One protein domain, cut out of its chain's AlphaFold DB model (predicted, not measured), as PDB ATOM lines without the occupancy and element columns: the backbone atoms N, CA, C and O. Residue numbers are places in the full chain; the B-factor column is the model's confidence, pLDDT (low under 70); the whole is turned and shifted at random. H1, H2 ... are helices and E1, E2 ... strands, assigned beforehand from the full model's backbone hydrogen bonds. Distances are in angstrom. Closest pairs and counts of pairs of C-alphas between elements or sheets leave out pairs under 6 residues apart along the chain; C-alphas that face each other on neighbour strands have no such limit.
ATOM      1  N   TYR A   4      45.386 -39.475 -31.128       48.41
ATOM      2  CA  TYR A   4      45.835 -39.007 -29.810       48.41
ATOM      3  C   TYR A   4      44.804 -39.228 -28.688       48.41
ATOM      4  O   TYR A   4      45.216 -39.332 -27.537       48.41
ATOM      5  N   ASP A   5      43.505 -39.332 -29.002       44.75
ATOM      6  CA  ASP A   5      42.450 -39.654 -28.028       44.75
ATOM      7  C   ASP A   5      42.410 -41.165 -27.701       44.75
ATOM      8  O   ASP A   5      41.862 -41.566 -26.679       44.75
ATOM      9  N   ILE A   6      42.974 -42.018 -28.569       41.06
ATOM     10  CA  ILE A   6      42.841 -43.490 -28.526       41.06
ATOM     11  C   ILE A   6      44.035 -44.157 -27.823       41.06
ATOM     12  O   ILE A   6      43.906 -45.256 -27.297       41.06
ATOM     13  N   VAL A   7      45.189 -43.489 -27.730       42.75
ATOM     14  CA  VAL A   7      46.469 -44.085 -27.270       42.75
ATOM     15  C   VAL A   7      46.515 -44.432 -25.772       42.75
ATOM     16  O   VAL A   7      47.477 -45.036 -25.301       42.75
ATOM     17  N   ALA A   8      45.437 -44.184 -25.026       47.34
ATOM     18  CA  ALA A   8      45.218 -44.890 -23.765       47.34
ATOM     19  C   ALA A   8      45.156 -46.427 -23.951       47.34
ATOM     20  O   ALA A   8      45.505 -47.158 -23.027       47.34
ATOM     21  N   ALA A   9      44.750 -46.930 -25.123       39.25
ATOM     22  CA  ALA A   9      44.446 -48.345 -25.328       39.25
ATOM     23  C   ALA A   9      45.629 -49.217 -25.817       39.25
ATOM     24  O   ALA A   9      45.575 -50.435 -25.652       39.25
ATOM     25  N   ASP A  10      46.720 -48.630 -26.330       38.38
ATOM     26  CA  ASP A  10      47.736 -49.382 -27.101       38.38
ATOM     27  C   ASP A  10      49.160 -49.318 -26.505       38.38
ATOM     28  O   ASP A  10      50.102 -49.880 -27.063       38.38
ATOM     29  N   GLY A  11      49.328 -48.696 -25.331       43.19
ATOM     30  CA  GLY A  11      50.423 -49.063 -24.427       43.19
ATOM     31  C   GLY A  11      51.718 -48.239 -24.440       43.19
ATOM     32  O   GLY A  11      52.789 -48.832 -24.392       43.19
ATOM     33  N   GLU A  12      51.658 -46.906 -24.320       46.38
ATOM     34  CA  GLU A  12      52.615 -46.202 -23.434       46.38
ATOM     35  C   GLU A  12      51.987 -44.996 -22.695       46.38
ATOM     36  O   GLU A  12      51.914 -43.879 -23.205       46.38
ATOM     37  N   PHE A  13      51.602 -45.284 -21.442       53.41
ATOM     38  CA  PHE A  13      51.412 -44.434 -20.252       53.41
ATOM     39  C   PHE A  13      50.683 -43.086 -20.415       53.41
ATOM     40  O   PHE A  13      51.273 -42.011 -20.279       53.41
ATOM     41  N   VAL A  14      49.361 -43.178 -20.591       55.62
ATOM     42  CA  VAL A  14      48.393 -42.208 -20.062       55.62
ATOM     43  C   VAL A  14      47.910 -42.778 -18.730       55.62
ATOM     44  O   VAL A  14      47.126 -43.722 -18.712       55.62
ATOM     45  N   GLU A  15      48.429 -42.282 -17.610       64.38
ATOM     46  CA  GLU A  15      47.880 -42.660 -16.303       64.38
ATOM     47  C   GLU A  15      46.823 -41.624 -15.924       64.38
ATOM     48  O   GLU A  15      47.143 -40.436 -15.816       64.38
ATOM     49  N   SER A  16      45.575 -42.077 -15.776       71.62
ATOM     50  CA  SER A  16      44.530 -41.289 -15.124       71.62
ATOM     51  C   SER A  16      44.850 -41.277 -13.639       71.62
ATOM     52  O   SER A  16      44.815 -42.319 -12.985       71.62
ATOM     53  N   LEU A  17      45.258 -40.122 -13.135       77.88
ATOM     54  CA  LEU A  17      45.676 -39.936 -11.760       77.88
ATOM     55  C   LEU A  17      44.927 -38.759 -11.164       77.88
ATOM     56  O   LEU A  17      44.789 -37.696 -11.765       77.88
ATOM     57  N   THR A  18      44.551 -38.893  -9.903       84.00
ATOM     58  CA  THR A  18      44.134 -37.732  -9.128       84.00
ATOM     59  C   THR A  18      45.319 -36.784  -8.935       84.00
ATOM     60  O   THR A  18      46.481 -37.198  -8.872       84.00
ATOM     61  N   GLN A  19      45.041 -35.495  -8.718       87.19
ATOM     62  CA  GLN A  19      46.068 -34.507  -8.363       87.19
ATOM     63  C   GLN A  19      47.000 -35.008  -7.245       87.19
ATOM     64  O   GLN A  19      48.214 -34.798  -7.289       87.19
ATOM     65  N   ARG A  20      46.435 -35.672  -6.227       87.50
ATOM     66  CA  ARG A  20      47.193 -36.188  -5.080       87.50
ATOM     67  C   ARG A  20      48.192 -37.262  -5.506       87.50
ATOM     68  O   ARG A  20      49.314 -37.268  -5.010       87.50
ATOM     69  N   GLU A  21      47.802 -38.151  -6.408       84.94
ATOM     70  CA  GLU A  21      48.675 -39.215  -6.903       84.94
ATOM     71  C   GLU A  21      49.784 -38.664  -7.791       84.94
ATOM     72  O   GLU A  21      50.936 -39.047  -7.599       84.94
ATOM     73  N   ILE A  22      49.487 -37.698  -8.667       85.00
ATOM     74  CA  ILE A  22      50.516 -37.008  -9.463       85.00
ATOM     75  C   ILE A  22      51.525 -36.333  -8.530       85.00
ATOM     76  O   ILE A  22      52.735 -36.513  -8.662       85.00
ATOM     77  N   MET A  23      51.038 -35.589  -7.536       89.56
ATOM     78  CA  MET A  23      51.907 -34.918  -6.577       89.56
ATOM     79  C   MET A  23      52.786 -35.895  -5.793       89.56
ATOM     80  O   MET A  23      53.978 -35.642  -5.644       89.56
ATOM     81  N   ASN A  24      52.232 -37.016  -5.331       90.06
ATOM     82  CA  ASN A  24      52.996 -38.035  -4.615       90.06
ATOM     83  C   ASN A  24      54.029 -38.712  -5.525       90.06
ATOM     84  O   ASN A  24      55.179 -38.877  -5.128       90.06
ATOM     85  N   LYS A  25      53.637 -39.061  -6.755       85.25
ATOM     86  CA  LYS A  25      54.484 -39.750  -7.734       85.25
ATOM     87  C   LYS A  25      55.702 -38.922  -8.135       85.25
ATOM     88  O   LYS A  25      56.800 -39.459  -8.236       85.25
ATOM     89  N   PHE A  26      55.510 -37.623  -8.343       86.94
ATOM     90  CA  PHE A  26      56.569 -36.709  -8.778       86.94
ATOM     91  C   PHE A  26      57.179 -35.889  -7.628       86.94
ATOM     92  O   PHE A  26      57.966 -34.976  -7.872       86.94
ATOM     93  N   GLY A  27      56.813 -36.173  -6.371       90.69
ATOM     94  CA  GLY A  27      57.316 -35.446  -5.200       90.69
ATOM     95  C   GLY A  27      57.029 -33.940  -5.244       90.69
ATOM     96  O   GLY A  27      57.861 -33.126  -4.836       90.69
ATOM     97  N   LEU A  28      55.874 -33.543  -5.784       91.44
ATOM     98  CA  LEU A  28      55.515 -32.144  -5.998       91.44
ATOM     99  C   LEU A  28      54.739 -31.573  -4.812       91.44
ATOM    100  O   LEU A  28      53.809 -32.177  -4.282       91.44
ATOM    101  N   THR A  29      55.057 -30.330  -4.455       93.25
ATOM    102  CA  THR A  29      54.190 -29.517  -3.595       93.25
ATOM    103  C   THR A  29      53.005 -28.978  -4.400       93.25
ATOM    104  O   THR A  29      53.095 -28.838  -5.622       93.25
ATOM    105  N   LYS A  30      51.903 -28.598  -3.729       91.38
ATOM    106  CA  LYS A  30      50.735 -27.991  -4.405       91.38
ATOM    107  C   LYS A  30      51.121 -26.773  -5.249       91.38
ATOM    108  O   LYS A  30      50.625 -26.615  -6.357       91.38
ATOM    109  N   CYS A  31      52.017 -25.933  -4.727       91.25
ATOM    110  CA  CYS A  31      52.492 -24.737  -5.418       91.25
ATOM    111  C   CYS A  31      53.234 -25.095  -6.712       91.25
ATOM    112  O   CYS A  31      52.875 -24.589  -7.769       91.25
ATOM    113  N   ARG A  32      54.191 -26.035  -6.656       89.62
ATOM    114  CA  ARG A  32      54.909 -26.488  -7.857       89.62
ATOM    115  C   ARG A  32      53.987 -27.148  -8.871       89.62
ATOM    116  O   ARG A  32      54.089 -26.847 -10.051       89.62
ATOM    117  N   PHE A  33      53.082 -28.011  -8.414       89.44
ATOM    118  CA  PHE A  33      52.083 -28.640  -9.273       89.44
ATOM    119  C   PHE A  33      51.258 -27.592 -10.034       89.44
ATOM    120  O   PHE A  33      51.110 -27.680 -11.250       89.44
ATOM    121  N   ARG A  34      50.803 -26.542  -9.339       89.00
ATOM    122  CA  ARG A  34      50.045 -25.459  -9.966       89.00
ATOM    123  C   ARG A  34      50.875 -24.667 -10.978       89.00
ATOM    124  O   ARG A  34      50.373 -24.362 -12.050       89.00
ATOM    125  N   THR A  35      52.157 -24.421 -10.696       88.62
ATOM    126  CA  THR A  35      53.077 -23.811 -11.668       88.62
ATOM    127  C   THR A  35      53.195 -24.640 -12.948       88.62
ATOM    128  O   THR A  35      53.228 -24.051 -14.028       88.62
ATOM    129  N   PHE A  36      53.237 -25.975 -12.851       87.31
ATOM    130  CA  PHE A  36      53.262 -26.845 -14.032       87.31
ATOM    131  C   PHE A  36      51.986 -26.722 -14.868       87.31
ATOM    132  O   PHE A  36      52.094 -26.609 -16.086       87.31
ATOM    133  N   LEU A  37      50.813 -26.670 -14.229       85.94
ATOM    134  CA  LEU A  37      49.532 -26.483 -14.917       85.94
ATOM    135  C   LEU A  37      49.421 -25.106 -15.580       85.94
ATOM    136  O   LEU A  37      49.286 -25.019 -16.799       85.94
ATOM    137  N   ASP A  38      49.552 -24.031 -14.798       87.06
ATOM    138  CA  ASP A  38      49.304 -22.662 -15.271       87.06
ATOM    139  C   ASP A  38      50.263 -22.259 -16.408       87.06
ATOM    140  O   ASP A  38      49.896 -21.487 -17.289       87.06
ATOM    141  N   ASN A  39      51.490 -22.798 -16.412       85.12
ATOM    142  CA  ASN A  39      52.496 -22.512 -17.442       85.12
ATOM    143  C   ASN A  39      52.630 -23.624 -18.490       85.12
ATOM    144  O   ASN A  39      53.486 -23.531 -19.370       85.12
ATOM    145  N   SER A  40      51.830 -24.693 -18.398       79.69
ATOM    146  CA  SER A  40      51.936 -25.875 -19.267       79.69
ATOM    147  C   SER A  40      53.359 -26.456 -19.343       79.69
ATOM    148  O   SER A  40      53.805 -26.923 -20.396       79.69
ATOM    149  N   TYR A  41      54.099 -26.414 -18.233       84.38
ATOM    150  CA  TYR A  41      55.465 -26.929 -18.161       84.38
ATOM    151  C   TYR A  41      55.500 -28.452 -18.088       84.38
ATOM    152  O   TYR A  41      54.579 -29.108 -17.604       84.38
ATOM    153  N   LEU A  42      56.623 -29.013 -18.530       82.44
ATOM    154  CA  LEU A  42      56.874 -30.442 -18.433       82.44
ATOM    155  C   LEU A  42      57.516 -30.788 -17.087       82.44
ATOM    156  O   LEU A  42      58.587 -30.267 -16.768       82.44
ATOM    157  N   ILE A  43      56.931 -31.727 -16.346       83.38
ATOM    158  CA  ILE A  43      57.584 -32.335 -15.181       83.38
ATOM    159  C   ILE A  43      58.796 -33.129 -15.681       83.38
ATOM    160  O   ILE A  43      58.698 -33.889 -16.652       83.38
ATOM    161  N   ASP A  44      59.958 -32.898 -15.068       82.94
ATOM    162  CA  ASP A  44      61.262 -33.458 -15.460       82.94
ATOM    163  C   ASP A  44      61.636 -33.242 -16.938       82.94
ATOM    164  O   ASP A  44      62.422 -33.999 -17.513       82.94
ATOM    165  N   GLY A  45      61.035 -32.243 -17.598       80.31
ATOM    166  CA  GLY A  45      61.194 -32.025 -19.039       80.31
ATOM    167  C   GLY A  45      60.565 -33.121 -19.914       80.31
ATOM    168  O   GLY A  45      60.800 -33.154 -21.122       80.31
ATOM    169  N   LYS A  46      59.787 -34.038 -19.324       78.56
ATOM    170  CA  LYS A  46      59.310 -35.264 -19.979       78.56
ATOM    171  C   LYS A  46      57.808 -35.467 -19.905       78.56
ATOM    172  O   LYS A  46      57.279 -36.039 -20.850       78.56
ATOM    173  N   TYR A  47      57.135 -35.044 -18.841       77.38
ATOM    174  CA  TYR A  47      55.726 -35.371 -18.609       77.38
ATOM    175  C   TYR A  47      54.850 -34.128 -18.653       77.38
ATOM    176  O   TYR A  47      55.194 -33.108 -18.067       77.38
ATOM    177  N   TRP A  48      53.715 -34.223 -19.331       80.69
ATOM    178  CA  TRP A  48      52.693 -33.184 -19.382       80.69
ATOM    179  C   TRP A  48      51.467 -33.628 -18.584       80.69
ATOM    180  O   TRP A  48      51.164 -34.821 -18.575       80.69
ATOM    181  N   ILE A  49      50.797 -32.680 -17.925       81.12
ATOM    182  CA  ILE A  49      49.552 -32.910 -17.185       81.12
ATOM    183  C   ILE A  49      48.400 -32.314 -17.995       81.12
ATOM    184  O   ILE A  49      48.454 -31.135 -18.338       81.12
ATOM    185  N   ASP A  50      47.384 -33.126 -18.269       78.31
ATOM    186  CA  ASP A  50      46.081 -32.709 -18.782       78.31
ATOM    187  C   ASP A  50      45.089 -32.607 -17.622       78.31
ATOM    188  O   ASP A  50      44.910 -33.581 -16.888       78.31
ATOM    189  N   ASP A  51      44.451 -31.453 -17.446       79.44
ATOM    190  CA  ASP A  51      43.394 -31.225 -16.455       79.44
ATOM    191  C   ASP A  51      42.009 -31.009 -17.087       79.44
ATOM    192  O   ASP A  51      41.076 -30.598 -16.400       79.44
ATOM    193  N   SER A  52      41.858 -31.285 -18.388       74.75
ATOM    194  CA  SER A  52      40.587 -31.113 -19.104       74.75
ATOM    195  C   SER A  52      39.565 -32.228 -18.855       74.75
ATOM    196  O   SER A  52      38.377 -32.040 -19.126       74.75
ATOM    197  N   ALA A  53      40.010 -33.374 -18.340       70.81
ATOM    198  CA  ALA A  53      39.163 -34.502 -17.971       70.81
ATOM    199  C   ALA A  53      38.779 -34.464 -16.479       70.81
ATOM    200  O   ALA A  53      39.369 -33.732 -15.686       70.81
ATOM    201  N   GLU A  54      37.765 -35.252 -16.100       69.88
ATOM    202  CA  GLU A  54      37.298 -35.366 -14.706       69.88
ATOM    203  C   GLU A  54      38.424 -35.830 -13.764       69.88
ATOM    204  O   GLU A  54      38.572 -35.302 -12.660       69.88
ATOM    205  N   ASP A  55      39.275 -36.729 -14.264       70.19
ATOM    206  CA  ASP A  55      40.565 -37.096 -13.683       70.19
ATOM    207  C   ASP A  55      41.718 -36.515 -14.515       70.19
ATOM    208  O   ASP A  55      41.627 -36.393 -15.739       70.19
ATOM    209  N   MET A  56      42.843 -36.194 -13.868       75.88
ATOM    210  CA  MET A  56      43.998 -35.621 -14.561       75.88
ATOM    211  C   MET A  56      44.799 -36.707 -15.279       75.88
ATOM    212  O   MET A  56      45.064 -37.773 -14.728       75.88
ATOM    213  N   GLN A  57      45.260 -36.419 -16.492       74.75
ATOM    214  CA  GLN A  57      46.064 -37.363 -17.266       74.75
ATOM    215  C   GLN A  57      47.526 -36.938 -17.303       74.75
ATOM    216  O   GLN A  57      47.843 -35.785 -17.579       74.75
ATOM    217  N   VAL A  58      48.448 -37.877 -17.077       68.75
ATOM    218  CA  VAL A  58      49.889 -37.620 -17.233       68.75
ATOM    219  C   VAL A  58      50.435 -38.400 -18.417       68.75
ATOM    220  O   VAL A  58      50.339 -39.623 -18.444       68.75
ATOM    221  N   THR A  59      51.045 -37.695 -19.376       70.81
ATOM    222  CA  THR A  59      51.570 -38.291 -20.619       70.81
ATOM    223  C   THR A  59      53.008 -37.861 -20.896       70.81
ATOM    224  O   THR A  59      53.394 -36.716 -20.655       70.81
ATOM    225  N   ARG A  60      53.824 -38.755 -21.466       69.69
ATOM    226  CA  ARG A  60      55.201 -38.447 -21.881       69.69
ATOM    227  C   ARG A  60      55.237 -37.639 -23.194       69.69
ATOM    228  O   ARG A  60      54.640 -38.016 -24.198       69.69
ATOM    229  N   ASN A  61      56.015 -36.556 -23.227       64.12
ATOM    230  CA  ASN A  61      56.107 -35.587 -24.331       64.12
ATOM    231  C   ASN A  61      56.516 -36.216 -25.681       64.12
ATOM    232  O   ASN A  61      55.998 -35.837 -26.731       64.12
ATOM    233  N   GLY A  62      57.417 -37.208 -25.656       60.25
ATOM    234  CA  GLY A  62      57.846 -37.931 -26.860       60.25
ATOM    235  C   GLY A  62      56.686 -38.626 -27.582       60.25
ATOM    236  O   GLY A  62      56.599 -38.557 -28.807       60.25
ATOM    237  N   CYS A  63      55.748 -39.191 -26.820       60.88
ATOM    238  CA  CYS A  63      54.570 -39.860 -27.360       60.88
ATOM    239  C   CYS A  63      53.631 -38.839 -28.016       60.88
ATOM    240  O   CYS A  63      53.258 -39.000 -29.171       60.88
ATOM    241  N   ARG A  64      53.358 -37.698 -27.368       60.97
ATOM    242  CA  ARG A  64      52.455 -36.662 -27.914       60.97
ATOM    243  C   ARG A  64      52.881 -36.138 -29.292       60.97
ATOM    244  O   ARG A  64      52.032 -35.913 -30.155       60.97
ATOM    245  N   LYS A  65      54.185 -35.923 -29.517       62.47
ATOM    246  CA  LYS A  65      54.698 -35.434 -30.812       62.47
ATOM    247  C   LYS A  65      54.525 -36.475 -31.921       62.47
ATOM    248  O   LYS A  65      54.104 -36.115 -33.016       62.47
ATOM    249  N   MET A  66      54.814 -37.739 -31.618       64.62
ATOM    250  CA  MET A  66      54.636 -38.858 -32.546       64.62
ATOM    251  C   MET A  66      53.158 -39.041 -32.917       64.62
ATOM    252  O   MET A  66      52.831 -39.202 -34.089       64.62
ATOM    253  N   LEU A  67      52.254 -38.901 -31.947       63.38
ATOM    254  CA  LEU A  67      50.814 -39.044 -32.169       63.38
ATOM    255  C   LEU A  67      50.227 -37.932 -33.036       63.38
ATOM    256  O   LEU A  67      49.478 -38.219 -33.963       63.38
ATOM    257  N   LYS A  68      50.637 -36.673 -32.831       63.72
ATOM    258  CA  LYS A  68      50.238 -35.573 -33.728       63.72
ATOM    259  C   LYS A  68      50.670 -35.815 -35.177       63.72
ATOM    260  O   LYS A  68      49.939 -35.467 -36.101       63.72
ATOM    261  N   GLN A  69      51.861 -36.383 -35.378       65.75
ATOM    262  CA  GLN A  69      52.353 -36.733 -36.712       65.75
ATOM    263  C   GLN A  69      51.559 -37.895 -37.316       65.75
ATOM    264  O   GLN A  69      51.244 -37.866 -38.504       65.75
ATOM    265  N   PHE A  70      51.197 -38.881 -36.496       68.06
ATOM    266  CA  PHE A  70      50.373 -40.007 -36.914       68.06
ATOM    267  C   PHE A  70      48.950 -39.573 -37.293       68.06
ATOM    268  O   PHE A  70      48.437 -39.995 -38.326       68.06
ATOM    269  N   ASP A  71      48.337 -38.658 -36.541       66.81
ATOM    270  CA  ASP A  71      47.028 -38.087 -36.877       66.81
ATOM    271  C   ASP A  71      47.038 -37.345 -38.212       66.81
ATOM    272  O   ASP A  71      46.186 -37.598 -39.063       66.81
ATOM    273  N   ALA A  72      48.042 -36.493 -38.439       71.62
ATOM    274  CA  ALA A  72      48.199 -35.793 -39.712       71.62
ATOM    275  C   ALA A  72      48.383 -36.774 -40.886       71.62
ATOM    276  O   ALA A  72      47.822 -36.577 -41.963       71.62
ATOM    277  N   LEU A  73      49.144 -37.854 -40.679       75.94
ATOM    278  CA  LEU A  73      49.315 -38.906 -41.678       75.94
ATOM    279  C   LEU A  73      47.993 -39.629 -41.966       75.94
ATOM    280  O   LEU A  73      47.651 -39.853 -43.125       75.94
ATOM    281  N   THR A  74      47.234 -39.961 -40.926       73.56
ATOM    282  CA  THR A  74      45.975 -40.705 -41.053       73.56
ATOM    283  C   THR A  74      44.894 -39.861 -41.728       73.56
ATOM    284  O   THR A  74      44.157 -40.368 -42.571       73.56
ATOM    285  N   GLU A  75      44.824 -38.565 -41.419       76.81
ATOM    286  CA  GLU A  75      43.930 -37.613 -42.089       76.81
ATOM    287  C   GLU A  75      44.270 -37.483 -43.582       76.81
ATOM    288  O   GLU A  75      43.384 -37.568 -44.433       76.81
ATOM    289  N   ASN A  76      45.559 -37.385 -43.923       75.94
ATOM    290  CA  ASN A  76      46.001 -37.368 -45.319       75.94
ATOM    291  C   ASN A  76      45.631 -38.659 -46.062       75.94
ATOM    292  O   ASN A  76      45.173 -38.596 -47.202       75.94
ATOM    293  N   ILE A  77      45.784 -39.822 -45.420       75.56
ATOM    294  CA  ILE A  77      45.398 -41.113 -46.005       75.56
ATOM    295  C   ILE A  77      43.884 -41.170 -46.232       75.56
ATOM    296  O   ILE A  77      43.465 -41.532 -47.327       75.56
ATOM    297  N   ARG A  78      43.060 -40.775 -45.249       74.69
ATOM    298  CA  ARG A  78      41.587 -40.767 -45.369       74.69
ATOM    299  C   ARG A  78      41.100 -39.906 -46.532       74.69
ATOM    300  O   ARG A  78      40.241 -40.350 -47.292       74.69
ATOM    301  N   ARG A  79      41.689 -38.718 -46.700       74.00
ATOM    302  CA  ARG A  79      41.408 -37.835 -47.841       74.00
ATOM    303  C   ARG A  79      41.841 -38.457 -49.165       74.00
ATOM    304  O   ARG A  79      41.106 -38.379 -50.142       74.00
ATOM    305  N   PHE A  80      43.012 -39.091 -49.201       73.94
ATOM    306  CA  PHE A  80      43.549 -39.697 -50.420       73.94
ATOM    307  C   PHE A  80      42.724 -40.894 -50.910       73.94
ATOM    308  O   PHE A  80      42.515 -41.043 -52.110       73.94
ATOM    309  N   VAL A  81      42.227 -41.736 -49.997       78.31
ATOM    310  CA  VAL A  81      41.434 -42.930 -50.346       78.31
ATOM    311  C   VAL A  81      39.932 -42.655 -50.488       78.31
ATOM    312  O   VAL A  81      39.165 -43.591 -50.694       78.31
ATOM    313  N   GLY A  82      39.500 -41.392 -50.385       69.00
ATOM    314  CA  GLY A  82      38.100 -40.995 -50.574       69.00
ATOM    315  C   GLY A  82      37.148 -41.483 -49.478       69.00
ATOM    316  O   GLY A  82      35.962 -41.647 -49.736       69.00
TER     317      GLY A  82
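Overview. This is residues 4 to 82 of the 85 residues of an uncharacterized protein of Blautia wexlerae (UniProt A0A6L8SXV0). A small three-stranded sheet stands in the middle of a long, thin outline, with the short helices H1 and H2 at one end and the long helix H3 running away from the sheet at the other. H1 lies over one face of the sheet, H2 meets the sheet at E2, and the far part of H3, residues 72 to 80, sticks out as an arm together with residues 81 and 82. The printed part has 79 residues with three named helices and three named strands, in the order E1 H1 H2 E2 E3 H3; the sheet's order is E1 - E3 - E2, all antiparallel, and the class is mixed, helices and strands. The whole is loose, with a radius of gyration of the C-alphas of 14.9 A, and it spans 51 by 22 by 19 A.

Along the chain. Begin at Tyr 4; residues 4 to 13 hold no named element. Find C-alpha 14 at (48.393, -42.208, -20.062), where strand E1 begins; it runs to Leu 17. Helix H1 follows at residues 19 to 25, then helix H2 at residues 30 to 38, 12.2 A long. Strand E2 is residues 47 to 50, and strand E3, 13.7 A long, is residues 56 to 60. Helix H3, residues 61 to 80, begins at C-alpha 61 (56.107, -35.587, -24.331) and ends 29.2 A away at C-alpha 80 (43.549, -39.697, -50.420).

Arrangement. Start at E3, the inner strand. Beside E1 it is antiparallel at 147 degrees; look at N 17 and O 56, 2.8 A apart, within hydrogen-bond range. Beside E2 it is antiparallel at 151 degrees, with N 48 and O 59 at 2.8 A, and E2 and E3 form a hairpin. E1, H1 H2 and E2 make a split strand-helix-strand unit, two strands running the same way with E3 between them, and its crossover is right-handed. H1 is on the sheet at a height over the sheet of 9.1 A, over E3 and only just over E1, with 3 of its C-alphas on E1; it runs along the strands, at 23 degrees to E3 on the local plane. H2 only grazes the sheet with residues 33 to 37; the closest C-alphas of H2 and E2, those of Leu 37 and Ile 49, are 6.8 A apart. H1 and H2 are close but not clearly touching, the closest C-alphas being those of Met 23 and Phe 33 at 6.8 A. H3 only grazes the sheet with residues 61 to 64, and it is apart from H1 and H2. In H1, H2 and H3 every O i to N i+4 pair is within hydrogen-bond range.

Size, cuts and confidence. The two C-alphas farthest apart, those of Thr 29 and Gly 82, are 51.0 A apart. Without residues 72 to 82, which stand free, the body spans 35 by 20 by 18 A. The printed part has no cut, and no link is long. The mean pLDDT of the printed part is 73.3; look for values under 70 at residues 4 to 15, 54, 58, 60 to 71 and 82.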